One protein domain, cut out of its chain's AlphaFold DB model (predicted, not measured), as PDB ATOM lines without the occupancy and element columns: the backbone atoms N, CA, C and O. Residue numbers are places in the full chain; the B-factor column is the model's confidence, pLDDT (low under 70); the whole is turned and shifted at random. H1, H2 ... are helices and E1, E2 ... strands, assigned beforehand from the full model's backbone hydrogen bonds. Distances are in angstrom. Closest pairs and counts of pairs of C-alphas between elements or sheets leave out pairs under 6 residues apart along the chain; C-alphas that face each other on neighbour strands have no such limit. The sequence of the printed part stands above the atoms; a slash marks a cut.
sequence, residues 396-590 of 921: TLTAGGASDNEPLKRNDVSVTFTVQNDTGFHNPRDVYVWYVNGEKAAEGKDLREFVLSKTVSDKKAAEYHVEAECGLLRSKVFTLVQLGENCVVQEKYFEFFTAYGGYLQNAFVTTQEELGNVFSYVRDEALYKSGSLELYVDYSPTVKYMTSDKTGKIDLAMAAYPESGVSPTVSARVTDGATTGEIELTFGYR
ATOM      1  N   THR A 396     -29.994 -51.106  65.128       78.94
ATOM      2  CA  THR A 396     -30.400 -50.258  66.252       78.94
ATOM      3  C   THR A 396     -30.841 -51.156  67.398       78.94
ATOM      4  O   THR A 396     -31.549 -52.144  67.172       78.94
ATOM      5  N   LEU A 397     -30.429 -50.817  68.617       78.75
ATOM      6  CA  LEU A 397     -30.910 -51.464  69.828       78.75
ATOM      7  C   LEU A 397     -31.976 -50.599  70.500       78.75
ATOM      8  O   LEU A 397     -32.058 -49.386  70.331       78.75
ATOM      9  N   THR A 398     -32.837 -51.262  71.257       78.50
ATOM     10  CA  THR A 398     -33.779 -50.634  72.184       78.50
ATOM     11  C   THR A 398     -33.906 -51.534  73.402       78.50
ATOM     12  O   THR A 398     -33.800 -52.757  73.280       78.50
ATOM     13  N   ALA A 399     -34.136 -50.953  74.578       75.88
ATOM     14  CA  ALA A 399     -34.315 -51.713  75.811       75.88
ATOM     15  C   ALA A 399     -35.542 -51.198  76.564       75.88
ATOM     16  O   ALA A 399     -35.628 -50.017  76.890       75.88
ATOM     17  N   GLY A 400     -36.516 -52.073  76.834       63.75
ATOM     18  CA  GLY A 400     -37.655 -51.783  77.718       63.75
ATOM     19  C   GLY A 400     -38.443 -50.482  77.461       63.75
ATOM     20  O   GLY A 400     -39.031 -49.964  78.411       63.75
ATOM     21  N   GLY A 401     -38.439 -49.954  76.230       55.84
ATOM     22  CA  GLY A 401     -39.102 -48.701  75.835       55.84
ATOM     23  C   GLY A 401     -38.206 -47.454  75.738       55.84
ATOM     24  O   GLY A 401     -38.701 -46.413  75.315       55.84
ATOM     25  N   ALA A 402     -36.916 -47.543  76.082       56.31
ATOM     26  CA  ALA A 402     -35.929 -46.476  75.885       56.31
ATOM     27  C   ALA A 402     -34.980 -46.780  74.706       56.31
ATOM     28  O   ALA A 402     -34.759 -47.942  74.343       56.31
ATOM     29  N   SER A 403     -34.428 -45.721  74.113       53.59
ATOM     30  CA  SER A 403     -33.456 -45.756  73.011       53.59
ATOM     31  C   SER A 403     -32.013 -45.567  73.504       53.59
ATOM     32  O   SER A 403     -31.797 -45.183  74.651       53.59
ATOM     33  N   ASP A 404     -31.038 -45.809  72.618       53.50
ATOM     34  CA  ASP A 404     -29.574 -45.834  72.850       53.50
ATOM     35  C   ASP A 404     -28.944 -44.640  73.620       53.50
ATOM     36  O   ASP A 404     -27.757 -44.681  73.938       53.50
ATOM     37  N   ASN A 405     -29.685 -43.560  73.892       49.69
ATOM     38  CA  ASN A 405     -29.147 -42.296  74.409       49.69
ATOM     39  C   ASN A 405     -29.347 -42.062  75.923       49.69
ATOM     40  O   ASN A 405     -28.762 -41.112  76.438       49.69
ATOM     41  N   GLU A 406     -30.144 -42.871  76.641       50.69
ATOM     42  CA  GLU A 406     -30.367 -42.692  78.093       50.69
ATOM     43  C   GLU A 406     -30.068 -43.960  78.927       50.69
ATOM     44  O   GLU A 406     -30.522 -45.056  78.583       50.69
ATOM     45  N   PRO A 407     -29.342 -43.834  80.060       52.59
ATOM     46  CA  PRO A 407     -28.928 -44.962  80.893       52.59
ATOM     47  C   PRO A 407     -30.095 -45.500  81.732       52.59
ATOM     48  O   PRO A 407     -30.604 -44.856  82.655       52.59
ATOM     49  N   LEU A 408     -30.520 -46.723  81.426       58.94
ATOM     50  CA  LEU A 408     -31.798 -47.263  81.888       58.94
ATOM     51  C   LEU A 408     -31.733 -47.812  83.332       58.94
ATOM     52  O   LEU A 408     -31.579 -49.015  83.546       58.94
ATOM     53  N   LYS A 409     -31.886 -46.936  84.338       58.50
ATOM     54  CA  LYS A 409     -31.900 -47.313  85.769       58.50
ATOM     55  C   LYS A 409     -33.031 -48.306  86.080       58.50
ATOM     56  O   LYS A 409     -34.203 -47.930  86.146       58.50
ATOM     57  N   ARG A 410     -32.675 -49.573  86.319       59.34
ATOM     58  CA  ARG A 410     -33.599 -50.673  86.655       59.34
ATOM     59  C   ARG A 410     -33.131 -51.411  87.910       59.34
ATOM     60  O   ARG A 410     -31.978 -51.824  87.993       59.34
ATOM     61  N   ASN A 411     -34.071 -51.658  88.824       56.03
ATOM     62  CA  ASN A 411     -33.930 -52.668  89.884       56.03
ATOM     63  C   ASN A 411     -34.411 -54.058  89.399       56.03
ATOM     64  O   ASN A 411     -34.359 -55.036  90.143       56.03
ATOM     65  N   ASP A 412     -34.918 -54.142  88.163       57.62
ATOM     66  CA  ASP A 412     -35.521 -55.344  87.591       57.62
ATOM     67  C   ASP A 412     -34.461 -56.407  87.274       57.62
ATOM     68  O   ASP A 412     -33.433 -56.119  86.661       57.62
ATOM     69  N   VAL A 413     -34.749 -57.662  87.632       61.28
ATOM     70  CA  VAL A 413     -33.849 -58.823  87.459       61.28
ATOM     71  C   VAL A 413     -33.678 -59.231  85.981       61.28
ATOM     72  O   VAL A 413     -32.779 -60.003  85.647       61.28
ATOM     73  N   SER A 414     -34.521 -58.716  85.085       74.19
ATOM     74  CA  SER A 414     -34.521 -59.033  83.654       74.19
ATOM     75  C   SER A 414     -34.825 -57.803  82.802       74.19
ATOM     76  O   SER A 414     -35.846 -57.149  83.025       74.19
ATOM     77  N   VAL A 415     -34.000 -57.537  81.788       77.75
ATOM     78  CA  VAL A 415     -34.230 -56.485  80.783       77.75
ATOM     79  C   VAL A 415     -34.303 -57.111  79.391       77.75
ATOM     80  O   VAL A 415     -33.398 -57.843  78.994       77.75
ATOM     81  N   THR A 416     -35.375 -56.817  78.653       85.50
ATOM     82  CA  THR A 416     -35.522 -57.213  77.245       85.50
ATOM     83  C   THR A 416     -34.928 -56.147  76.337       85.50
ATOM     84  O   THR A 416     -35.332 -54.980  76.392       85.50
ATOM     85  N   PHE A 417     -34.004 -56.582  75.489       83.69
ATOM     86  CA  PHE A 417     -33.432 -55.838  74.381       83.69
ATOM     87  C   PHE A 417     -34.074 -56.307  73.080       83.69
ATOM     88  O   PHE A 417     -34.239 -57.512  72.883       83.69
ATOM     89  N   THR A 418     -34.366 -55.379  72.176       86.62
ATOM     90  CA  THR A 418     -34.835 -55.680  70.819       86.62
ATOM     91  C   THR A 418     -33.858 -55.073  69.820       86.62
ATOM     92  O   THR A 418     -33.548 -53.882  69.906       86.62
ATOM     93  N   VAL A 419     -33.375 -55.883  68.873       83.62
ATOM     94  CA  VAL A 419     -32.571 -55.417  67.736       83.62
ATOM     95  C   VAL A 419     -33.449 -55.269  66.500       83.62
ATOM     96  O   VAL A 419     -34.169 -56.188  66.099       83.62
ATOM     97  N   GLN A 420     -33.353 -54.108  65.861       81.94
ATOM     98  CA  GLN A 420     -33.993 -53.825  64.585       81.94
ATOM     99  C   GLN A 420     -32.923 -53.418  63.569       81.94
ATOM    100  O   GLN A 420     -31.999 -52.675  63.890       81.94
ATOM    101  N   ASN A 421     -33.031 -53.905  62.334       78.62
ATOM    102  CA  ASN A 421     -32.228 -53.378  61.237       78.62
ATOM    103  C   ASN A 421     -32.784 -52.034  60.750       78.62
ATOM    104  O   ASN A 421     -33.992 -51.808  60.767       78.62
ATOM    105  N   ASP A 422     -31.902 -51.166  60.269       71.38
ATOM    106  CA  ASP A 422     -32.231 -49.888  59.621       71.38
ATOM    107  C   ASP A 422     -33.269 -50.000  58.492       71.38
ATOM    108  O   ASP A 422     -34.108 -49.118  58.313       71.38
ATOM    109  N   THR A 423     -33.269 -51.112  57.759       65.94
ATOM    110  CA  THR A 423     -34.292 -51.395  56.746       65.94
ATOM    111  C   THR A 423     -35.673 -51.629  57.368       65.94
ATOM    112  O   THR A 423     -36.689 -51.293  56.755       65.94
ATOM    113  N   GLY A 424     -35.753 -52.171  58.586       66.44
ATOM    114  CA  GLY A 424     -36.995 -52.533  59.269       66.44
ATOM    115  C   GLY A 424     -37.699 -53.751  58.661       66.44
ATOM    116  O   GLY A 424     -38.928 -53.810  58.667       66.44
ATOM    117  N   PHE A 425     -36.944 -54.694  58.093       66.25
ATOM    118  CA  PHE A 425     -37.466 -55.921  57.477       66.25
ATOM    119  C   PHE A 425     -36.949 -57.168  58.175       66.25
ATOM    120  O   PHE A 425     -35.783 -57.226  58.555       66.25
ATOM    121  N   HIS A 426     -37.798 -58.184  58.309       68.31
ATOM    122  CA  HIS A 426     -37.387 -59.517  58.737       68.31
ATOM    123  C   HIS A 426     -36.932 -60.349  57.530       68.31
ATOM    124  O   HIS A 426     -37.722 -60.615  56.625       68.31
ATOM    125  N   ASN A 427     -35.670 -60.786  57.547       71.25
ATOM    126  CA  ASN A 427     -35.153 -61.833  56.672       71.25
ATOM    127  C   ASN A 427     -35.059 -63.143  57.482       71.25
ATOM    128  O   ASN A 427     -34.259 -63.212  58.414       71.25
ATOM    129  N   PRO A 428     -35.785 -64.219  57.124       67.94
ATOM    130  CA  PRO A 428     -35.772 -65.493  57.859       67.94
ATOM    131  C   PRO A 428     -34.444 -66.263  57.748       67.94
ATOM    132  O   PRO A 428     -34.297 -67.356  58.307       67.94
ATOM    133  N   ARG A 429     -33.471 -65.728  57.000       70.88
ATOM    134  CA  ARG A 429     -32.094 -66.229  56.938       70.88
ATOM    135  C   ARG A 429     -31.158 -65.526  57.931       70.88
ATOM    136  O   ARG A 429     -30.078 -66.065  58.164       70.88
ATOM    137  N   ASP A 430     -31.559 -64.394  58.517       77.94
ATOM    138  CA  ASP A 430     -30.757 -63.648  59.494       77.94
ATOM    139  C   ASP A 430     -30.505 -64.498  60.749       77.94
ATOM    140  O   ASP A 430     -31.436 -64.987  61.398       77.94
ATOM    141  N   VAL A 431     -29.227 -64.654  61.097       82.88
ATOM    142  CA  VAL A 431     -28.780 -65.194  62.383       82.88
ATOM    143  C   VAL A 431     -28.332 -64.013  63.228       82.88
ATOM    144  O   VAL A 431     -27.367 -63.336  62.875       82.88
ATOM    145  N   TYR A 432     -29.034 -63.786  64.335       87.94
ATOM    146  CA  TYR A 432     -28.677 -62.775  65.318       87.94
ATOM    147  C   TYR A 432     -27.781 -63.392  66.383       87.94
ATOM    148  O   TYR A 432     -28.148 -64.394  67.003       87.94
ATOM    149  N   VAL A 433     -26.618 -62.784  66.600       88.50
ATOM    150  CA  VAL A 433     -25.689 -63.117  67.682       88.50
ATOM    151  C   VAL A 433     -25.694 -61.963  68.674       88.50
ATOM    152  O   VAL A 433     -25.478 -60.817  68.297       88.50
ATOM    153  N   TRP A 434     -25.944 -62.265  69.943       89.94
ATOM    154  CA  TRP A 434     -25.959 -61.276  71.017       89.94
ATOM    155  C   TRP A 434     -24.703 -61.401  71.862       89.94
ATOM    156  O   TRP A 434     -24.330 -62.508  72.264       89.94
ATOM    157  N   TYR A 435     -24.084 -60.266  72.170       81.75
ATOM    158  CA  TYR A 435     -22.911 -60.167  73.031       81.75
ATOM    159  C   TYR A 435     -23.253 -59.367  74.290       81.75
ATOM    160  O   TYR A 435     -24.078 -58.454  74.253       81.75
ATOM    161  N   VAL A 436     -22.617 -59.723  75.406       80.25
ATOM    162  CA  VAL A 436     -22.687 -58.997  76.679       80.25
ATOM    163  C   VAL A 436     -21.264 -58.862  77.212       80.25
ATOM    164  O   VAL A 436     -20.604 -59.868  77.464       80.25
ATOM    165  N   ASN A 437     -20.788 -57.628  77.374       68.94
ATOM    166  CA  ASN A 437     -19.414 -57.292  77.779       68.94
ATOM    167  C   ASN A 437     -18.360 -57.973  76.878       68.94
ATOM    168  O   ASN A 437     -17.383 -58.546  77.354       68.94
ATOM    169  N   GLY A 438     -18.609 -57.963  75.563       62.66
ATOM    170  CA  GLY A 438     -17.769 -58.591  74.536       62.66
ATOM    171  C   GLY A 438     -17.886 -60.121  74.424       62.66
ATOM    172  O   GLY A 438     -17.540 -60.677  73.382       62.66
ATOM    173  N   GLU A 439     -18.414 -60.822  75.433       73.00
ATOM    174  CA  GLU A 439     -18.622 -62.275  75.379       73.00
ATOM    175  C   GLU A 439     -19.949 -62.630  74.682       73.00
ATOM    176  O   GLU A 439     -20.991 -62.023  74.932       73.00
ATOM    177  N   LYS A 440     -19.933 -63.640  73.800       86.06
ATOM    178  CA  LYS A 440     -21.124 -64.129  73.083       86.06
ATOM    179  C   LYS A 440     -22.116 -64.767  74.064       86.06
ATOM    180  O   LYS A 440     -21.847 -65.829  74.623       86.06
ATOM    181  N   ALA A 441     -23.272 -64.131  74.240       86.88
ATOM    182  CA  ALA A 441     -24.298 -64.499  75.211       86.88
ATOM    183  C   ALA A 441     -25.436 -65.345  74.615       86.88
ATOM    184  O   ALA A 441     -25.961 -66.220  75.305       86.88
ATOM    185  N   ALA A 442     -25.819 -65.110  73.354       91.00
ATOM    186  CA  ALA A 442     -26.836 -65.902  72.657       91.00
ATOM    187  C   ALA A 442     -26.641 -65.896  71.130       91.00
ATOM    188  O   ALA A 442     -25.919 -65.067  70.581       91.00
ATOM    189  N   GLU A 443     -27.297 -66.827  70.438       93.00
ATOM    190  CA  GLU A 443     -27.342 -66.910  68.976       93.00
ATOM    191  C   GLU A 443     -28.638 -67.591  68.530       93.00
ATOM    192  O   GLU A 443     -29.060 -68.578  69.137       93.00
ATOM    193  N   GLY A 444     -29.253 -67.107  67.451       87.12
ATOM    194  CA  GLY A 444     -30.390 -67.786  66.839       87.12
ATOM    195  C   GLY A 444     -30.867 -67.146  65.540       87.12
ATOM    196  O   GLY A 444     -30.689 -65.951  65.302       87.12
ATOM    197  N   LYS A 445     -31.519 -67.952  64.697       83.19
ATOM    198  CA  LYS A 445     -32.313 -67.424  63.580       83.19
ATOM    199  C   LYS A 445     -33.507 -66.666  64.136       83.19
ATOM    200  O   LYS A 445     -34.180 -67.189  65.018       83.19
ATOM    201  N   ASP A 446     -33.736 -65.462  63.621       75.56
ATOM    202  CA  ASP A 446     -34.787 -64.547  64.092       75.56
ATOM    203  C   ASP A 446     -34.762 -64.249  65.607       75.56
ATOM    204  O   ASP A 446     -35.774 -63.886  66.203       75.56
ATOM    205  N   LEU A 447     -33.596 -64.369  66.256       86.25
ATOM    206  CA  LEU A 447     -33.413 -63.989  67.660       86.25
ATOM    207  C   LEU A 447     -33.325 -62.456  67.787       86.25
ATOM    208  O   LEU A 447     -32.290 -61.901  68.147       86.25
ATOM    209  N   ARG A 448     -34.411 -61.765  67.431       86.12
ATOM    210  CA  ARG A 448     -34.516 -60.296  67.435       86.12
ATOM    211  C   ARG A 448     -34.762 -59.697  68.815       86.12
ATOM    212  O   ARG A 448     -34.579 -58.497  68.992       86.12
ATOM    213  N   GLU A 449     -35.118 -60.528  69.787       88.69
ATOM    214  CA  GLU A 449     -35.222 -60.156  71.194       88.69
ATOM    215  C   GLU A 449     -34.249 -60.981  72.041       88.69
ATOM    216  O   GLU A 449     -34.102 -62.191  71.847       88.69
ATOM    217  N   PHE A 450     -33.608 -60.330  73.008       88.75
ATOM    218  CA  PHE A 450     -32.709 -60.949  73.976       88.75
ATOM    219  C   PHE A 450     -33.048 -60.462  75.383       88.75
ATOM    220  O   PHE A 450     -33.100 -59.262  75.647       88.75
ATOM    221  N   VAL A 451     -33.276 -61.400  76.304       87.88
ATOM    222  CA  VAL A 451     -33.606 -61.088  77.699       87.88
ATOM    223  C   VAL A 451     -32.371 -61.288  78.567       87.88
ATOM    224  O   VAL A 451     -32.015 -62.416  78.924       87.88
ATOM    225  N   LEU A 452     -31.733 -60.185  78.947       84.38
ATOM    226  CA  LEU A 452     -30.636 -60.202  79.901       84.38
ATOM    227  C   LEU A 452     -31.199 -60.371  81.315       84.38
ATOM    228  O   LEU A 452     -31.633 -59.407  81.944       84.38
ATOM    229  N   SER A 453     -31.181 -61.607  81.810       82.94
ATOM    230  CA  SER A 453     -31.567 -61.944  83.185       82.94
ATOM    231  C   SER A 453     -30.329 -62.048  84.079       82.94
ATOM    232  O   SER A 453     -29.532 -62.983  83.941       82.94
ATOM    233  N   LYS A 454     -30.153 -61.089  84.992       75.06
ATOM    234  CA  LYS A 454     -29.019 -60.994  85.927       75.06
ATOM    235  C   LYS A 454     -29.487 -60.439  87.274       75.06
ATOM    236  O   LYS A 454     -30.268 -59.494  87.337       75.06
ATOM    237  N   THR A 455     -28.973 -61.018  88.357       70.12
ATOM    238  CA  THR A 455     -29.187 -60.528  89.725       70.12
ATOM    239  C   THR A 455     -27.932 -59.805  90.199       70.12
ATOM    240  O   THR A 455     -26.906 -60.443  90.438       70.12
ATOM    241  N   VAL A 456     -28.010 -58.486  90.370       67.00
ATOM    242  CA  VAL A 456     -26.956 -57.715  91.044       67.00
ATOM    243  C   VAL A 456     -27.119 -57.860  92.555       67.00
ATOM    244  O   VAL A 456     -28.227 -57.798  93.086       67.00
ATOM    245  N   SER A 457     -26.017 -58.086  93.270       66.12
ATOM    246  CA  SER A 457     -26.048 -58.156  94.732       66.12
ATOM    247  C   SER A 457     -26.323 -56.778  95.331       66.12
ATOM    248  O   SER A 457     -25.636 -55.829  94.963       66.12
ATOM    249  N   ASP A 458     -27.217 -56.715  96.317       65.44
ATOM    250  CA  ASP A 458     -27.643 -55.547  97.110       65.44
ATOM    251  C   ASP A 458     -26.649 -54.365  97.222       65.44
ATOM    252  O   ASP A 458     -27.028 -53.219  97.018       65.44
ATOM    253  N   LYS A 459     -25.361 -54.618  97.487       61.31
ATOM    254  CA  LYS A 459     -24.342 -53.572  97.711       61.31
ATOM    255  C   LYS A 459     -23.452 -53.236  96.505       61.31
ATOM    256  O   LYS A 459     -22.404 -52.620  96.686       61.31
ATOM    257  N   LYS A 460     -23.817 -53.647  95.287       66.19
ATOM    258  CA  LYS A 460     -23.009 -53.474  94.063       66.19
ATOM    259  C   LYS A 460     -23.784 -52.825  92.916       66.19
ATOM    260  O   LYS A 460     -25.009 -52.831  92.902       66.19
ATOM    261  N   ALA A 461     -23.026 -52.314  91.952       65.38
ATOM    262  CA  ALA A 461     -23.472 -52.019  90.598       65.38
ATOM    263  C   ALA A 461     -23.006 -53.131  89.640       65.38
ATOM    264  O   ALA A 461     -22.103 -53.903  89.986       65.38
ATOM    265  N   ALA A 462     -23.589 -53.195  88.445       67.25
ATOM    266  CA  ALA A 462     -23.046 -53.938  87.313       67.25
ATOM    267  C   ALA A 462     -23.386 -53.237  85.991       67.25
ATOM    268  O   ALA A 462     -24.544 -52.874  85.764       67.25
ATOM    269  N   GLU A 463     -22.382 -53.105  85.122       70.81
ATOM    270  CA  GLU A 463     -22.550 -52.641  83.745       70.81
ATOM    271  C   GLU A 463     -22.676 -53.822  82.783       70.81
ATOM    272  O   GLU A 463     -21.972 -54.836  82.903       70.81
ATOM    273  N   TYR A 464     -23.577 -53.669  81.818       74.75
ATOM    274  CA  TYR A 464     -23.791 -54.609  80.733       74.75
ATOM    275  C   TYR A 464     -23.811 -53.860  79.401       74.75
ATOM    276  O   TYR A 464     -24.815 -53.256  79.026       74.75
ATOM    277  N   HIS A 465     -22.693 -53.934  78.689       73.06
ATOM    278  CA  HIS A 465     -22.546 -53.530  77.299       73.06
ATOM    279  C   HIS A 465     -23.163 -54.616  76.422       73.06
ATOM    280  O   HIS A 465     -22.576 -55.686  76.242       73.06
ATOM    281  N   VAL A 466     -24.377 -54.370  75.936       79.25
ATOM    282  CA  VAL A 466     -25.128 -55.306  75.096       79.25
ATOM    283  C   VAL A 466     -25.001 -54.891  73.638       79.25
ATOM    284  O   VAL A 466     -25.241 -53.738  73.282       79.25
ATOM    285  N   GLU A 467     -24.643 -55.847  72.790       85.31
ATOM    286  CA  GLU A 467     -24.548 -55.672  71.342       85.31
ATOM    287  C   GLU A 467     -25.315 -56.779  70.625       85.31
ATOM    288  O   GLU A 467     -25.392 -57.915  71.105       85.31
ATOM    289  N   ALA A 468     -25.813 -56.463  69.434       87.38
ATOM    290  CA  ALA A 468     -26.355 -57.434  68.501       87.38
ATOM    291  C   ALA A 468     -25.573 -57.396  67.182       87.38
ATOM    292  O   ALA A 468     -25.212 -56.335  66.667       87.38
ATOM    293  N   GLU A 469     -25.342 -58.573  66.622       85.06
ATOM    294  CA  GLU A 469     -24.647 -58.803  65.362       85.06
ATOM    295  C   GLU A 469     -25.540 -59.617  64.423       85.06
ATOM    296  O   GLU A 469     -26.283 -60.493  64.864       85.06
ATOM    297  N   CYS A 470     -25.487 -59.314  63.128       82.69
ATOM    298  CA  CYS A 470     -26.249 -59.990  62.084       82.69
ATOM    299  C   CYS A 470     -25.436 -59.987  60.785       82.69
ATOM    300  O   CYS A 470     -25.273 -58.949  60.137       82.69
ATOM    301  N   GLY A 471     -24.891 -61.143  60.401       76.12
ATOM    302  CA  GLY A 471     -23.947 -61.230  59.284       76.12
ATOM    303  C   GLY A 471     -22.668 -60.434  59.571       76.12
ATOM    304  O   GLY A 471     -21.978 -60.718  60.540       76.12
ATOM    305  N   LEU A 472     -22.354 -59.435  58.737       67.44
ATOM    306  CA  LEU A 472     -21.217 -58.520  58.953       67.44
ATOM    307  C   LEU A 472     -21.594 -57.230  59.705       67.44
ATOM    308  O   LEU A 472     -20.765 -56.331  59.850       67.44
ATOM    309  N   LEU A 473     -22.848 -57.101  60.141       76.31
ATOM    310  CA  LEU A 473     -23.328 -55.927  60.861       76.31
ATOM    311  C   LEU A 473     -23.201 -56.140  62.357       76.31
ATOM    312  O   LEU A 473     -23.674 -57.147  62.866       76.31
ATOM    313  N   ARG A 474     -22.684 -55.132  63.052       76.44
ATOM    314  CA  ARG A 474     -22.779 -54.985  64.505       76.44
ATOM    315  C   ARG A 474     -23.545 -53.699  64.824       76.44
ATOM    316  O   ARG A 474     -23.504 -52.741  64.032       76.44
ATOM    317  N   SER A 475     -24.300 -53.714  65.917       77.88
ATOM    318  CA  SER A 475     -25.035 -52.561  66.442       77.88
ATOM    319  C   SER A 475     -24.094 -51.512  67.041       77.88
ATOM    320  O   SER A 475     -22.878 -51.696  67.079       77.88
ATOM    321  N   LYS A 476     -24.655 -50.405  67.539       73.12
ATOM    322  CA  LYS A 476     -23.997 -49.664  68.627       73.12
ATOM    323  C   LYS A 476     -24.017 -50.511  69.907       73.12
ATOM    324  O   LYS A 476     -24.822 -51.438  70.021       73.12
ATOM    325  N   VAL A 477     -23.152 -50.187  70.862       72.00
ATOM    326  CA  VAL A 477     -23.207 -50.757  72.215       72.00
ATOM    327  C   VAL A 477     -24.344 -50.085  72.983       72.00
ATOM    328  O   VAL A 477     -24.320 -48.866  73.152       72.00
ATOM    329  N   PHE A 478     -25.307 -50.863  73.482       75.44
ATOM    330  CA  PHE A 478     -26.264 -50.378  74.476       75.44
ATOM    331  C   PHE A 478     -25.694 -50.613  75.879       75.44
ATOM    332  O   PHE A 478     -25.440 -51.754  76.265       75.44
ATOM    333  N   THR A 479     -25.536 -49.550  76.664       73.50
ATOM    334  CA  THR A 479     -25.066 -49.629  78.055       73.50
ATOM    335  C   THR A 479     -26.250 -49.739  79.022       73.50
ATOM    336  O   THR A 479     -27.000 -48.782  79.214       73.50
ATOM    337  N   LEU A 480     -26.413 -50.897  79.669       74.31
ATOM    338  CA  LEU A 480     -27.348 -51.086  80.785       74.31
ATOM    339  C   LEU A 480     -26.610 -51.041  82.128       74.31
ATOM    340  O   LEU A 480     -25.642 -51.770  82.334       74.31
ATOM    341  N   VAL A 481     -27.148 -50.267  83.073       71.44
ATOM    342  CA  VAL A 481     -26.668 -50.187  84.459       71.44
ATOM    343  C   VAL A 481     -27.720 -50.779  85.399       71.44
ATOM    344  O   VAL A 481     -28.791 -50.198  85.592       71.44
ATOM    345  N   GLN A 482     -27.415 -51.926  86.012       71.56
ATOM    346  CA  GLN A 482     -28.213 -52.486  87.110       71.56
ATOM    347  C   GLN A 482     -27.558 -52.158  88.457       71.56
ATOM    348  O   GLN A 482     -26.347 -52.319  88.629       71.56
ATOM    349  N   LEU A 483     -28.365 -51.758  89.443       68.62
ATOM    350  CA  LEU A 483     -27.909 -51.475  90.805       68.62
ATOM    351  C   LEU A 483     -28.607 -52.365  91.833       68.62
ATOM    352  O   LEU A 483     -29.806 -52.616  91.746       68.62
ATOM    353  N   GLY A 484     -27.855 -52.782  92.850       67.62
ATOM    354  CA  GLY A 484     -28.417 -53.300  94.092       67.62
ATOM    355  C   GLY A 484     -29.073 -52.195  94.934       67.62
ATOM    356  O   GLY A 484     -28.717 -51.018  94.840       67.62
ATOM    357  N   GLU A 485     -30.040 -52.594  95.761       69.44
ATOM    358  CA  GLU A 485     -30.901 -51.705  96.552       69.44
ATOM    359  C   GLU A 485     -30.118 -50.819  97.542       69.44
ATOM    360  O   GLU A 485     -30.435 -49.641  97.685       69.44
ATOM    361  N   ASN A 486     -29.040 -51.338  98.142       65.81
ATOM    362  CA  ASN A 486     -28.129 -50.615  99.041       65.81
ATOM    363  C   ASN A 486     -26.743 -50.351  98.404       65.81
ATOM    364  O   ASN A 486     -25.706 -50.423  99.076       65.81
ATOM    365  N   CYS A 487     -26.685 -50.075  97.095       65.44
ATOM    366  CA  CYS A 487     -25.429 -49.797  96.395       65.44
ATOM    367  C   CYS A 487     -24.857 -48.404  96.729       65.44
ATOM    368  O   CYS A 487     -25.443 -47.380  96.394       65.44
ATOM    369  N   VAL A 488     -23.657 -48.355  97.318       61.03
ATOM    370  CA  VAL A 488     -23.021 -47.101  97.783       61.03
ATOM    371  C   VAL A 488     -22.509 -46.168  96.676       61.03
ATOM    372  O   VAL A 488     -22.202 -45.019  96.964       61.03
ATOM    373  N   VAL A 489     -22.428 -46.626  95.421       57.72
ATOM    374  CA  VAL A 489     -22.073 -45.787  94.252       57.72
ATOM    375  C   VAL A 489     -23.300 -45.357  93.432       57.72
ATOM    376  O   VAL A 489     -23.154 -44.841  92.328       57.72
ATOM    377  N   GLN A 490     -24.514 -45.562  93.960       61.19
ATOM    378  CA  GLN A 490     -25.781 -45.323  93.255       61.19
ATOM    379  C   GLN A 490     -25.992 -43.874  92.782       61.19
ATOM    380  O   GLN A 490     -26.721 -43.670  91.812       61.19
ATOM    381  N   GLU A 491     -25.393 -42.888  93.449       60.09
ATOM    382  CA  GLU A 491     -25.470 -41.477  93.045       60.09
ATOM    383  C   GLU A 491     -24.418 -41.186  91.963       60.09
ATOM    384  O   GLU A 491     -24.783 -40.929  90.814       60.09
ATOM    385  N   LYS A 492     -23.126 -41.386  92.277       58.25
ATOM    386  CA  LYS A 492     -21.990 -41.130  91.371       58.25
ATOM    387  C   LYS A 492     -22.078 -41.796  89.994       58.25
ATOM    388  O   LYS A 492     -21.626 -41.203  89.019       58.25
ATOM    389  N   TYR A 493     -22.687 -42.981  89.880       62.84
ATOM    390  CA  TYR A 493     -22.870 -43.649  88.579       62.84
ATOM    391  C   TYR A 493     -23.641 -42.783  87.566       62.84
ATOM    392  O   TYR A 493     -23.384 -42.864  86.371       62.84
ATOM    393  N   PHE A 494     -24.576 -41.946  88.034       62.56
ATOM    394  CA  PHE A 494     -25.401 -41.090  87.175       62.56
ATOM    395  C   PHE A 494     -24.992 -39.610  87.180       62.56
ATOM    396  O   PHE A 494     -25.626 -38.809  86.495       62.56
ATOM    397  N   GLU A 495     -23.929 -39.236  87.896       62.56
ATOM    398  CA  GLU A 495     -23.409 -37.860  87.903       62.56
ATOM    399  C   GLU A 495     -22.676 -37.493  86.604       62.56
ATOM    400  O   GLU A 495     -22.601 -36.315  86.251       62.56
ATOM    401  N   PHE A 496     -22.150 -38.485  85.875       67.19
ATOM    402  CA  PHE A 496     -21.384 -38.255  84.655       67.19
ATOM    403  C   PHE A 496     -21.654 -39.314  83.577       67.19
ATOM    404  O   PHE A 496     -21.258 -40.469  83.713       67.19
ATOM    405  N   PHE A 497     -22.258 -38.876  82.468       69.69
ATOM    406  CA  PHE A 497     -22.378 -39.626  81.216       69.69
ATOM    407  C   PHE A 497     -21.959 -38.745  80.032       69.69
ATOM    408  O   PHE A 497     -22.233 -37.543  80.017       69.69
ATOM    409  N   THR A 498     -21.323 -39.332  79.016       68.44
ATOM    410  CA  THR A 498     -20.945 -38.632  77.778       68.44
ATOM    411  C   THR A 498     -20.934 -39.571  76.573       68.44
ATOM    412  O   THR A 498     -20.587 -40.743  76.694       68.44
ATOM    413  N   ALA A 499     -21.282 -39.072  75.387       67.81
ATOM    414  CA  ALA A 499     -21.120 -39.829  74.150       67.81
ATOM    415  C   ALA A 499     -19.653 -39.754  73.683       67.81
ATOM    416  O   ALA A 499     -19.154 -38.668  73.382       67.81
ATOM    417  N   TYR A 500     -18.960 -40.893  73.593       76.06
ATOM    418  CA  TYR A 500     -17.630 -40.984  72.975       76.06
ATOM    419  C   TYR A 500     -17.338 -42.411  72.499       76.06
ATOM    420  O   TYR A 500     -17.788 -43.376  73.109       76.06
ATOM    421  N   GLY A 501     -16.597 -42.567  71.398       70.06
ATOM    422  CA  GLY A 501     -16.343 -43.885  70.796       70.06
ATOM    423  C   GLY A 501     -17.555 -44.476  70.059       70.06
ATOM    424  O   GLY A 501     -17.498 -45.607  69.593       70.06
ATOM    425  N   GLY A 502     -18.653 -43.721  69.943       68.25
ATOM    426  CA  GLY A 502     -19.924 -44.182  69.376       68.25
ATOM    427  C   GLY A 502     -20.904 -44.788  70.389       68.25
ATOM    428  O   GLY A 502     -21.985 -45.205  69.977       68.25
ATOM    429  N   TYR A 503     -20.559 -44.795  71.682       68.06
ATOM    430  CA  TYR A 503     -21.404 -45.267  72.784       68.06
ATOM    431  C   TYR A 503     -21.412 -44.292  73.973       68.06
ATOM    432  O   TYR A 503     -20.705 -43.279  73.975       68.06
ATOM    433  N   LEU A 504     -22.262 -44.575  74.964       68.75
ATOM    434  CA  LEU A 504     -22.410 -43.768  76.172       68.75
ATOM    435  C   LEU A 504     -21.393 -44.222  77.237       68.75
ATOM    436  O   LEU A 504     -21.552 -45.276  77.851       68.75
ATOM    437  N   GLN A 505     -20.348 -43.418  77.431       72.88
ATOM    438  CA  GLN A 505     -19.358 -43.544  78.505       72.88
ATOM    439  C   GLN A 505     -19.939 -43.035  79.825       72.88
ATOM    440  O   GLN A 505     -20.758 -42.110  79.817       72.88
ATOM    441  N   ASN A 506     -19.438 -43.541  80.951       72.56
ATOM    442  CA  ASN A 506     -19.726 -42.998  82.278       72.56
ATOM    443  C   ASN A 506     -18.463 -42.964  83.159       72.56
ATOM    444  O   ASN A 506     -17.360 -43.210  82.671       72.56
ATOM    445  N   ALA A 507     -18.593 -42.587  84.434       73.25
ATOM    446  CA  ALA A 507     -17.453 -42.538  85.357       73.25
ATOM    447  C   ALA A 507     -16.951 -43.933  85.788       73.25
ATOM    448  O   ALA A 507     -15.800 -44.068  86.204       73.25
ATOM    449  N   PHE A 508     -17.790 -44.967  85.714       72.81
ATOM    450  CA  PHE A 508     -17.425 -46.355  85.982       72.81
ATOM    451  C   PHE A 508     -16.732 -46.977  84.762       72.81
ATOM    452  O   PHE A 508     -17.161 -46.780  83.627       72.81
ATOM    453  N   VAL A 509     -15.640 -47.709  84.990       73.38
ATOM    454  CA  VAL A 509     -14.789 -48.274  83.932       73.38
ATOM    455  C   VAL A 509     -14.437 -49.726  84.251       73.38
ATOM    456  O   VAL A 509     -13.894 -50.041  85.317       73.38
ATOM    457  N   THR A 510     -14.721 -50.612  83.299       69.12
ATOM    458  CA  THR A 510     -14.590 -52.073  83.404       69.12
ATOM    459  C   THR A 510     -13.602 -52.672  82.395       69.12
ATOM    460  O   THR A 510     -12.990 -53.705  82.689       69.12
ATOM    461  N   THR A 511     -13.369 -52.016  81.248       69.56
ATOM    462  CA  THR A 511     -12.400 -52.447  80.219       69.56
ATOM    463  C   THR A 511     -11.343 -51.386  79.866       69.56
ATOM    464  O   THR A 511     -11.422 -50.217  80.245       69.56
ATOM    465  N   GLN A 512     -10.329 -51.791  79.086       71.94
ATOM    466  CA  GLN A 512      -9.356 -50.868  78.475       71.94
ATOM    467  C   GLN A 512      -9.996 -49.891  77.494       71.94
ATOM    468  O   GLN A 512      -9.440 -48.818  77.267       71.94
ATOM    469  N   GLU A 513     -11.089 -50.292  76.847       71.94
ATOM    470  CA  GLU A 513     -11.679 -49.534  75.754       71.94
ATOM    471  C   GLU A 513     -12.505 -48.370  76.294       71.94
ATOM    472  O   GLU A 513     -12.315 -47.248  75.827       71.94
ATOM    473  N   GLU A 514     -13.300 -48.593  77.346       73.56
ATOM    474  CA  GLU A 514     -13.870 -47.508  78.157       73.56
ATOM    475  C   GLU A 514     -12.752 -46.586  78.666       73.56
ATOM    476  O   GLU A 514     -12.799 -45.382  78.431       73.56
ATOM    477  N   LEU A 515     -11.684 -47.131  79.273       76.25
ATOM    478  CA  LEU A 515     -10.586 -46.311  79.803       76.25
ATOM    479  C   LEU A 515      -9.943 -45.437  78.708       76.25
ATOM    480  O   LEU A 515      -9.821 -44.226  78.873       76.25
ATOM    481  N   GLY A 516      -9.566 -46.022  77.568       76.88
ATOM    482  CA  GLY A 516      -8.943 -45.313  76.444       76.88
ATOM    483  C   GLY A 516      -9.872 -44.306  75.754       76.88
ATOM    484  O   GLY A 516      -9.414 -43.244  75.318       76.88
ATOM    485  N   ASN A 517     -11.175 -44.591  75.691       78.19
ATOM    486  CA  ASN A 517     -12.169 -43.658  75.164       78.19
ATOM    487  C   ASN A 517     -12.468 -42.519  76.145       78.19
ATOM    488  O   ASN A 517     -12.562 -41.378  75.705       78.19
ATOM    489  N   VAL A 518     -12.514 -42.772  77.455       78.56
ATOM    490  CA  VAL A 518     -12.625 -41.720  78.478       78.56
ATOM    491  C   VAL A 518     -11.374 -40.838  78.497       78.56
ATOM    492  O   VAL A 518     -11.504 -39.617  78.512       78.56
ATOM    493  N   PHE A 519     -10.164 -41.402  78.391       79.62
ATOM    494  CA  PHE A 519      -8.933 -40.613  78.206       79.62
ATOM    495  C   PHE A 519      -8.969 -39.765  76.924       79.62
ATOM    496  O   PHE A 519      -8.507 -38.623  76.921       79.62
ATOM    497  N   SER A 520      -9.543 -40.299  75.844       79.38
ATOM    498  CA  SER A 520      -9.684 -39.585  74.571       79.38
ATOM    499  C   SER A 520     -10.745 -38.477  74.633       79.38
ATOM    500  O   SER A 520     -10.491 -37.376  74.152       79.38
ATOM    501  N   TYR A 521     -11.871 -38.715  75.310       80.56
ATOM    502  CA  TYR A 521     -12.868 -37.699  75.645       80.56
ATOM    503  C   TYR A 521     -12.270 -36.594  76.525       80.56
ATOM    504  O   TYR A 521     -12.429 -35.420  76.214       80.56
ATOM    505  N   VAL A 522     -11.526 -36.945  77.579       80.44
ATOM    506  CA  VAL A 522     -10.843 -35.985  78.465       80.44
ATOM    507  C   VAL A 522      -9.820 -35.143  77.695       80.44
ATOM    508  O   VAL A 522      -9.710 -33.941  77.935       80.44
ATOM    509  N   ARG A 523      -9.104 -35.738  76.732       79.00
ATOM    510  CA  ARG A 523      -8.194 -35.021  75.827       79.00
ATOM    511  C   ARG A 523      -8.928 -34.012  74.938       79.00
ATOM    512  O   ARG A 523      -8.417 -32.909  74.757       79.00
ATOM    513  N   ASP A 524     -10.106 -34.360  74.424       79.44
ATOM    514  CA  ASP A 524     -10.922 -33.450  73.614       79.44
ATOM    515  C   ASP A 524     -11.633 -32.384  74.488       79.44
ATOM    516  O   ASP A 524     -11.683 -31.218  74.103       79.44
ATOM    517  N   GLU A 525     -12.093 -32.711  75.704       78.69
ATOM    518  CA  GLU A 525     -12.669 -31.755  76.675       78.69
ATOM    519  C   GLU A 525     -11.646 -30.745  77.216       78.69
ATOM    520  O   GLU A 525     -11.983 -29.590  77.509       78.69
ATOM    521  N   ALA A 526     -10.379 -31.149  77.311       78.62
ATOM    522  CA  ALA A 526      -9.283 -30.253  77.659       78.62
ATOM    523  C   ALA A 526      -9.090 -29.119  76.635       78.62
ATOM    524  O   ALA A 526      -8.406 -28.146  76.944       78.62
ATOM    525  N   LEU A 527      -9.721 -29.191  75.452       76.94
ATOM    526  CA  LEU A 527      -9.757 -28.101  74.468       76.94
ATOM    527  C   LEU A 527     -10.753 -26.973  74.818       76.94
ATOM    528  O   LEU A 527     -10.806 -25.967  74.110       76.94
ATOM    529  N   TYR A 528     -11.540 -27.127  75.895       77.06
ATOM    530  CA  TYR A 528     -12.550 -26.152  76.346       77.06
ATOM    531  C   TYR A 528     -12.334 -25.666  77.783       77.06
ATOM    532  O   TYR A 528     -12.667 -24.523  78.101       77.06
ATOM    533  N   LYS A 529     -11.825 -26.531  78.671       79.69
ATOM    534  CA  LYS A 529     -11.684 -26.250  80.109       79.69
ATOM    535  C   LYS A 529     -10.530 -27.035  80.737       79.69
ATOM    536  O   LYS A 529     -10.159 -28.096  80.249       79.69
ATOM    537  N   SER A 530     -10.010 -26.541  81.858       83.94
ATOM    538  CA  SER A 530      -9.294 -27.393  82.815       83.94
ATOM    539  C   SER A 530     -10.319 -28.099  83.698       83.94
ATOM    540  O   SER A 530     -11.385 -27.539  83.962       83.94
ATOM    541  N   GLY A 531      -9.979 -29.268  84.228       84.62
ATOM    542  CA  GLY A 531     -10.819 -29.947  85.207       84.62
ATOM    543  C   GLY A 531     -10.139 -31.148  85.846       84.62
ATOM    544  O   GLY A 531      -9.000 -31.490  85.524       84.62
ATOM    545  N   SER A 532     -10.877 -31.799  86.737       82.00
ATOM    546  CA  SER A 532     -10.663 -33.200  87.069       82.00
ATOM    547  C   SER A 532     -11.921 -34.002  86.733       82.00
ATOM    548  O   SER A 532     -13.028 -33.462  86.698       82.00
ATOM    549  N   LEU A 533     -11.732 -35.284  86.435       78.62
ATOM    550  CA  LEU A 533     -12.787 -36.280  86.290       78.62
ATOM    551  C   LEU A 533     -12.433 -37.453  87.205       78.62
ATOM    552  O   LEU A 533     -11.390 -38.083  87.027       78.62
ATOM    553  N   GLU A 534     -13.271 -37.718  88.205       77.38
ATOM    554  CA  GLU A 534     -13.153 -38.915  89.037       77.38
ATOM    555  C   GLU A 534     -13.711 -40.118  88.272       77.38
ATOM    556  O   GLU A 534     -14.859 -40.096  87.829       77.38
ATOM    557  N   LEU A 535     -12.905 -41.170  88.136       75.44
ATOM    558  CA  LEU A 535     -13.309 -42.450  87.563       75.44
ATOM    559  C   LEU A 535     -13.290 -43.553  88.616       75.44
ATOM    560  O   LEU A 535     -12.415 -43.600  89.480       75.44
ATOM    561  N   TYR A 536     -14.221 -44.489  88.484       73.06
ATOM    562  CA  TYR A 536     -14.374 -45.653  89.340       73.06
ATOM    563  C   TYR A 536     -14.019 -46.909  88.556       73.06
ATOM    564  O   TYR A 536     -14.788 -47.373  87.721       73.06
ATOM    565  N   VAL A 537     -12.849 -47.475  88.834       70.31
ATOM    566  CA  VAL A 537     -12.398 -48.702  88.173       70.31
ATOM    567  C   VAL A 537     -12.758 -49.913  89.032       70.31
ATOM    568  O   VAL A 537     -12.487 -49.924  90.241       70.31
ATOM    569  N   ASP A 538     -13.342 -50.948  88.417       63.66
ATOM    570  CA  ASP A 538     -13.520 -52.236  89.094       63.66
ATOM    571  C   ASP A 538     -12.202 -53.027  89.120       63.66
ATOM    572  O   ASP A 538     -11.585 -53.298  88.088       63.66
ATOM    573  N   TYR A 539     -11.786 -53.429  90.321       60.44
ATOM    574  CA  TYR A 539     -10.652 -54.329  90.549       60.44
ATOM    575  C   TYR A 539     -11.131 -55.695  91.071       60.44
ATOM    576  O   TYR A 539     -10.345 -56.462  91.635       60.44
ATOM    577  N   SER A 540     -12.422 -56.022  90.924       55.50
ATOM    578  CA  SER A 540     -12.955 -57.313  91.344       55.50
ATOM    579  C   SER A 540     -12.318 -58.468  90.553       55.50
ATOM    580  O   SER A 540     -12.194 -58.396  89.335       55.50
ATOM    581  N   PRO A 541     -11.982 -59.607  91.192       49.16
ATOM    582  CA  PRO A 541     -11.430 -60.770  90.486       49.16
ATOM    583  C   PRO A 541     -12.426 -61.424  89.507       49.16
ATOM    584  O   PRO A 541     -12.059 -62.332  88.761       49.16
ATOM    585  N   THR A 542     -13.685 -60.976  89.510       47.44
ATOM    586  CA  THR A 542     -14.720 -61.309  88.525       47.44
ATOM    587  C   THR A 542     -14.600 -60.501  87.229       47.44
ATOM    588  O   THR A 542     -14.863 -61.057  86.164       47.44
ATOM    589  N   VAL A 543     -14.155 -59.241  87.288       51.91
ATOM    590  CA  VAL A 543     -13.880 -58.383  86.123       51.91
ATOM    591  C   VAL A 543     -12.362 -58.295  85.967       51.91
ATOM    592  O   VAL A 543     -11.692 -57.442  86.540       51.91
ATOM    593  N   LYS A 544     -11.796 -59.248  85.218       51.03
ATOM    594  CA  LYS A 544     -10.362 -59.620  85.206       51.03
ATOM    595  C   LYS A 544      -9.352 -58.520  84.810       51.03
ATOM    596  O   LYS A 544      -8.176 -58.836  84.640       51.03
ATOM    597  N   TYR A 545      -9.768 -57.278  84.569       55.50
ATOM    598  CA  TYR A 545      -8.997 -56.359  83.733       55.50
ATOM    599  C   TYR A 545      -7.830 -55.644  84.439       55.50
ATOM    600  O   TYR A 545      -6.734 -55.556  83.881       55.50
ATOM    601  N   MET A 546      -8.039 -55.161  85.670       55.12
ATOM    602  CA  MET A 546      -7.115 -54.229  86.350       55.12
ATOM    603  C   MET A 546      -6.375 -54.828  87.559       55.12
ATOM    604  O   MET A 546      -5.696 -54.120  88.302       55.12
ATOM    605  N   THR A 547      -6.477 -56.141  87.784       55.84
ATOM    606  CA  THR A 547      -6.126 -56.783  89.067       55.84
ATOM    607  C   THR A 547      -4.627 -56.946  89.366       55.84
ATOM    608  O   THR A 547      -4.295 -57.435  90.444       55.84
ATOM    609  N   SER A 548      -3.714 -56.600  88.450       56.78
ATOM    610  CA  SER A 548      -2.266 -56.862  88.625       56.78
ATOM    611  C   SER A 548      -1.304 -55.770  88.151       56.78
ATOM    612  O   SER A 548      -0.164 -55.753  88.604       56.78
ATOM    613  N   ASP A 549      -1.725 -54.872  87.260       70.06
ATOM    614  CA  ASP A 549      -0.902 -53.762  86.764       70.06
ATOM    615  C   ASP A 549      -1.790 -52.529  86.576       70.06
ATOM    616  O   ASP A 549      -2.395 -52.338  85.527       70.06
ATOM    617  N   LYS A 550      -1.934 -51.715  87.629       70.50
ATOM    618  CA  LYS A 550      -2.769 -50.506  87.563       70.50
ATOM    619  C   LYS A 550      -2.143 -49.443  86.651       70.50
ATOM    620  O   LYS A 550      -2.857 -48.765  85.920       70.50
ATOM    621  N   THR A 551      -0.818 -49.303  86.707       71.94
ATOM    622  CA  THR A 551      -0.082 -48.200  86.076       71.94
ATOM    623  C   THR A 551       0.097 -48.424  84.580       71.94
ATOM    624  O   THR A 551      -0.292 -47.560  83.803       71.94
ATOM    625  N   GLY A 552       0.564 -49.600  84.146       73.19
ATOM    626  CA  GLY A 552       0.774 -49.875  82.721       73.19
ATOM    627  C   GLY A 552      -0.518 -49.821  81.897       73.19
ATOM    628  O   GLY A 552      -0.491 -49.459  80.725       73.19
ATOM    629  N   LYS A 553      -1.676 -50.098  82.509       73.06
ATOM    630  CA  LYS A 553      -3.002 -49.954  81.878       73.06
ATOM    631  C   LYS A 553      -3.427 -48.497  81.681       73.06
ATOM    632  O   LYS A 553      -4.026 -48.174  80.653       73.06
ATOM    633  N   ILE A 554      -3.081 -47.632  82.635       74.44
ATOM    634  CA  ILE A 554      -3.232 -46.174  82.536       74.44
ATOM    635  C   ILE A 554      -2.283 -45.629  81.462       74.44
ATOM    636  O   ILE A 554      -2.733 -44.916  80.569       74.44
ATOM    637  N   ASP A 555      -1.009 -46.029  81.481       75.31
ATOM    638  CA  ASP A 555      -0.013 -45.619  80.483       75.31
ATOM    639  C   ASP A 555      -0.435 -46.038  79.062       75.31
ATOM    640  O   ASP A 555      -0.340 -45.246  78.125       75.31
ATOM    641  N   LEU A 556      -0.986 -47.249  78.895       73.44
ATOM    642  CA  LEU A 556      -1.562 -47.724  77.629       73.44
ATOM    643  C   LEU A 556      -2.791 -46.912  77.187       73.44
ATOM    644  O   LEU A 556      -2.940 -46.652  75.995       73.44
ATOM    645  N   ALA A 557      -3.656 -46.487  78.114       72.31
ATOM    646  CA  ALA A 557      -4.799 -45.627  77.795       72.31
ATOM    647  C   ALA A 557      -4.362 -44.204  77.403       72.31
ATOM    648  O   ALA A 557      -4.925 -43.620  76.480       72.31
ATOM    649  N   MET A 558      -3.321 -43.670  78.051       70.75
ATOM    650  CA  MET A 558      -2.711 -42.377  77.720       70.75
ATOM    651  C   MET A 558      -1.940 -42.405  76.393       70.75
ATOM    652  O   MET A 558      -1.926 -41.408  75.670       70.75
ATOM    653  N   ALA A 559      -1.313 -43.536  76.058       65.69
ATOM    654  CA  ALA A 559      -0.619 -43.750  74.789       65.69
ATOM    655  C   ALA A 559      -1.570 -44.019  73.607       65.69
ATOM    656  O   ALA A 559      -1.142 -43.956  72.453       65.69
ATOM    657  N   ALA A 560      -2.850 -44.307  73.864       57.03
ATOM    658  CA  ALA A 560      -3.840 -44.539  72.821       57.03
ATOM    659  C   ALA A 560      -4.273 -43.228  72.128       57.03
ATOM    660  O   ALA A 560      -4.645 -42.232  72.756       57.03
ATOM    661  N   TYR A 561      -4.284 -43.263  70.793       59.28
ATOM    662  CA  TYR A 561      -4.778 -42.203  69.905       59.28
ATOM    663  C   TYR A 561      -4.127 -40.802  70.034       59.28
ATOM    664  O   TYR A 561      -4.852 -39.811  70.158       59.28
ATOM    665  N   PRO A 562      -2.793 -40.645  69.895       51.47
ATOM    666  CA  PRO A 562      -2.163 -39.346  69.624       51.47
ATOM    667  C   PRO A 562      -2.440 -38.879  68.177       51.47
ATOM    668  O   PRO A 562      -1.529 -38.661  67.386       51.47
ATOM    669  N   GLU A 563      -3.720 -38.775  67.807       58.53
ATOM    670  CA  GLU A 563      -4.178 -38.308  66.488       58.53
ATOM    671  C   GLU A 563      -4.394 -36.791  66.450       58.53
ATOM    672  O   GLU A 563      -4.347 -36.175  65.386       58.53
ATOM    673  N   SER A 564      -4.642 -36.182  67.613       52.34
ATOM    674  CA  SER A 564      -4.583 -34.737  67.812       52.34
ATOM    675  C   SER A 564      -3.129 -34.298  67.969       52.34
ATOM    676  O   SER A 564      -2.418 -34.820  68.825       52.34
ATOM    677  N   GLY A 565      -2.708 -33.269  67.226       52.91
ATOM    678  CA  GLY A 565      -1.362 -32.688  67.342       52.91
ATOM    679  C   GLY A 565      -1.010 -32.090  68.704       52.91
ATOM    680  O   GLY A 565       0.140 -31.723  68.945       52.91
ATOM    681  N   VAL A 566      -1.993 -32.007  69.599       53.56
ATOM    682  CA  VAL A 566      -1.849 -31.587  70.987       53.56
ATOM    683  C   VAL A 566      -2.135 -32.759  71.914       53.56
ATOM    684  O   VAL A 566      -3.221 -33.339  71.896       53.56
ATOM    685  N   SER A 567      -1.167 -33.018  72.790       62.03
ATOM    686  CA  SER A 567      -1.382 -33.694  74.065       62.03
ATOM    687  C   SER A 567      -1.579 -32.617  75.143       62.03
ATOM    688  O   SER A 567      -0.603 -31.956  75.521       62.03
ATOM    689  N   PRO A 568      -2.808 -32.375  75.635       64.75
ATOM    690  CA  PRO A 568      -3.004 -31.635  76.873       64.75
ATOM    691  C   PRO A 568      -2.392 -32.440  78.024       64.75
ATOM    692  O   PRO A 568      -2.272 -33.665  77.945       64.75
ATOM    693  N   THR A 569      -1.991 -31.768  79.100       68.06
ATOM    694  CA  THR A 569      -1.465 -32.470  80.275       68.06
ATOM    695  C   THR A 569      -2.613 -33.197  80.960       68.06
ATOM    696  O   THR A 569      -3.377 -32.566  81.689       68.06
ATOM    697  N   VAL A 570      -2.729 -34.504  80.720       70.00
ATOM    698  CA  VAL A 570      -3.577 -35.413  81.496       70.00
ATOM    699  C   VAL A 570      -2.679 -36.166  82.471       70.00
ATOM    700  O   VAL A 570      -1.664 -36.733  82.065       70.00
ATOM    701  N   SER A 571      -3.032 -36.169  83.752       74.12
ATOM    702  CA  SER A 571      -2.354 -36.957  84.781       74.12
ATOM    703  C   SER A 571      -3.372 -37.714  85.620       74.12
ATOM    704  O   SER A 571      -4.330 -37.117  86.109       74.12
ATOM    705  N   ALA A 572      -3.130 -39.008  85.804       73.31
ATOM    706  CA  ALA A 572      -3.980 -39.904  86.570       73.31
ATOM    707  C   ALA A 572      -3.410 -40.149  87.972       73.31
ATOM    708  O   ALA A 572      -2.212 -40.404  88.126       73.31
ATOM    709  N   ARG A 573      -4.268 -40.128  88.993       73.50
ATOM    710  CA  ARG A 573      -3.910 -40.467  90.375       73.50
ATOM    711  C   ARG A 573      -4.839 -41.548  90.912       73.50
ATOM    712  O   ARG A 573      -6.044 -41.346  90.955       73.50
ATOM    713  N   VAL A 574      -4.265 -42.663  91.362       72.38
ATOM    714  CA  VAL A 574      -5.014 -43.767  91.983       72.38
ATOM    715  C   VAL A 574      -5.162 -43.534  93.490       72.38
ATOM    716  O   VAL A 574      -4.167 -43.271  94.171       72.38
ATOM    717  N   THR A 575      -6.376 -43.697  94.014       67.69
ATOM    718  CA  THR A 575      -6.673 -43.787  95.453       67.69
ATOM    719  C   THR A 575      -7.135 -45.212  95.775       67.69
ATOM    720  O   THR A 575      -8.055 -45.735  95.144       67.69
ATOM    721  N   ASP A 576      -6.467 -45.877  96.724       56.75
ATOM    722  CA  ASP A 576      -6.704 -47.297  97.014       56.75
ATOM    723  C   ASP A 576      -7.939 -47.538  97.899       56.75
ATOM    724  O   ASP A 576      -8.044 -47.031  99.017       56.75
ATOM    725  N   GLY A 577      -8.831 -48.402  97.407       56.19
ATOM    726  CA  GLY A 577      -9.984 -48.957  98.112       56.19
ATOM    727  C   GLY A 577     -10.008 -50.489  98.033       56.19
ATOM    728  O   GLY A 577      -9.301 -51.109  97.240       56.19
ATOM    729  N   ALA A 578     -10.805 -51.134  98.891       49.09
ATOM    730  CA  ALA A 578     -10.688 -52.576  99.148       49.09
ATOM    731  C   ALA A 578     -11.279 -53.513  98.066       49.09
ATOM    732  O   ALA A 578     -11.148 -54.727  98.200       49.09
ATOM    733  N   THR A 579     -11.951 -52.989  97.030       51.59
ATOM    734  CA  THR A 579     -12.454 -53.772  95.869       51.59
ATOM    735  C   THR A 579     -12.618 -52.924  94.606       51.59
ATOM    736  O   THR A 579     -12.332 -53.405  93.516       51.59
ATOM    737  N   THR A 580     -13.035 -51.667  94.752       55.38
ATOM    738  CA  THR A 580     -12.955 -50.620  93.724       55.38
ATOM    739  C   THR A 580     -11.850 -49.630  94.090       55.38
ATOM    740  O   THR A 580     -11.453 -49.538  95.255       55.38
ATOM    741  N   GLY A 581     -11.339 -48.901  93.101       63.03
ATOM    742  CA  GLY A 581     -10.325 -47.866  93.297       63.03
ATOM    743  C   GLY A 581     -10.593 -46.673  92.392       63.03
ATOM    744  O   GLY A 581     -11.029 -46.833  91.250       63.03
ATOM    745  N   GLU A 582     -10.345 -45.486  92.924       69.81
ATOM    746  CA  GLU A 582     -10.667 -44.222  92.266       69.81
ATOM    747  C   GLU A 582      -9.463 -43.763  91.441       69.81
ATOM    748  O   GLU A 582      -8.329 -43.815  91.923       69.81
ATOM    749  N   ILE A 583      -9.696 -43.323  90.205       75.31
ATOM    750  CA  ILE A 583      -8.699 -42.641  89.377       75.31
ATOM    751  C   ILE A 583      -9.156 -41.199  89.172       75.31
ATOM    752  O   ILE A 583     -10.095 -40.938  88.427       75.31
ATOM    753  N   GLU A 584      -8.467 -40.250  89.797       78.62
ATOM    754  CA  GLU A 584      -8.628 -38.829  89.492       78.62
ATOM    755  C   GLU A 584      -7.834 -38.507  88.216       78.62
ATOM    756  O   GLU A 584      -6.599 -38.509  88.230       78.62
ATOM    757  N   LEU A 585      -8.527 -38.241  87.104       79.44
ATOM    758  CA  LEU A 585      -7.930 -37.695  85.883       79.44
ATOM    759  C   LEU A 585      -7.937 -36.170  85.952       79.44
ATOM    760  O   LEU A 585      -8.960 -35.543  85.693       79.44
ATOM    761  N   THR A 586      -6.798 -35.557  86.262       80.12
ATOM    762  CA  THR A 586      -6.626 -34.100  86.136       80.12
ATOM    763  C   THR A 586      -6.203 -33.752  84.714       80.12
ATOM    764  O   THR A 586      -5.254 -34.346  84.201       80.12
ATOM    765  N   PHE A 587      -6.863 -32.772  84.094       83.88
ATOM    766  CA  PHE A 587      -6.554 -32.297  82.746       83.88
ATOM    767  C   PHE A 587      -6.441 -30.768  82.681       83.88
ATOM    768  O   PHE A 587      -7.299 -30.025  83.162       83.88
ATOM    769  N   GLY A 588      -5.347 -30.285  82.086       79.44
ATOM    770  CA  GLY A 588      -5.080 -28.857  81.901       79.44
ATOM    771  C   GLY A 588      -5.597 -28.325  80.564       79.44
ATOM    772  O   GLY A 588      -5.307 -28.914  79.523       79.44
ATOM    773  N   TYR A 589      -6.292 -27.184  80.597       79.69
ATOM    774  CA  TYR A 589      -6.792 -26.488  79.410       79.69
ATOM    775  C   TYR A 589      -5.699 -26.254  78.362       79.69
ATOM    776  O   TYR A 589      -4.639 -25.684  78.643       79.69
ATOM    777  N   ARG A 590      -6.014 -26.631  77.127       75.88
ATOM    778  CA  ARG A 590      -5.343 -26.217  75.898       75.88
ATOM    779  C   ARG A 590      -6.338 -25.429  75.068       75.88
ATOM    780  O   ARG A 590      -7.502 -25.798  75.000       75.88
TER     781      ARG A 590
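What this domain is: This is residues 396 to 590 of the 921 residues of the protein "BIG2 domain-containing protein" of Clostridiales bacterium (UniProt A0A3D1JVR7). Two lobes stand side by side: a sandwich of strands, E1 to E7, and a three-stranded sheet, E10, E12 and E11, with helices H1 and H2 over one face. The small hairpin of E8 and E9 lies between the lobes, next to E7 and H1. The printed part has 195 residues, of mixed class, with two named helices and twelve named strands in the order E1 to E9, H1, E10, H2, E11, E12; the four sheets are antiparallel. It is compact, with a radius of gyration of the C-alphas of 17.9 A and spans of 53 by 42 by 29 A.

How they stand to each other: The largest sheet, strongly twisted, runs E4 (residues 439 to 445), E3 (431 to 436), E6 (461 to 470), E7 (478 to 483). E3 and E4 form a hairpin, with N 434 and O 442 within hydrogen-bond range at 2.9 A. E6 is staggered, pairing with E7 over residues 461 to 466, N 464 and O 480 at 2.9 A, and with E3 over residues 466 to 470, N 435 and O 467 at 2.9 A. The sheet E1 (396 to 399), E2 (414 to 421), E5 (449 to 453) makes a sandwich with it, two sheets face to face, their strands at 30 degrees; N 398 and O 418 are 3.0 A apart, N 417 and O 450 2.8 A. E8 (497 to 500) and E9 (503 to 506) form a hairpin, with N 498 and O 505 at 2.9 A; the closest C-alphas of E9 and E7 are those of Leu 504 and Thr 479, 6.7 A apart. H1 (512 to 525) and E8 come closest at the C-alphas of Tyr 521 and Tyr 500, 6.4 A apart. The sheet E10 (531 to 538), E12 (580 to 587), E11 (570 to 575) has N 535 and O 583 at 2.8 A, and N 573 and O 584 at 2.9 A. H1 and H2 (550 to 559) are on the same face of it, two layers, at heights over the sheet of 9.8 A and 8.9 A. They touch at a steep tilt of 52 degrees, the same way, closest at the C-alphas of Gly 516 and Ala 557, 4.4 A. E10, H2 and E11 form a split strand-helix-strand unit, two strands running the same way with E12 between them, its crossover right-handed. In H1 and H2 every O i to N i+4 pair is within hydrogen-bond range.

Where its parts are: E1 begins at C-alpha 396, (-30.400, -50.258, 66.252), and E12 ends at C-alpha 587, (-6.554, -32.297, 82.746). First to last C-alpha, E6 measures 29.7 A, E2 23.2 A, E10 22.8 A, E12 22.3 A and H1 19.5 A.

The domain as a whole: The printed part has no cut. The C-alphas farthest apart, those of Pro 428 and Gly 588, are 53.5 A apart. The links E1 to E2, E7 to E8 and E10 to H2 are long. The mean pLDDT of the printed part is 71.0; 81 residues are under 70, among them 400 to 413, 483 to 499 and 538 to 548.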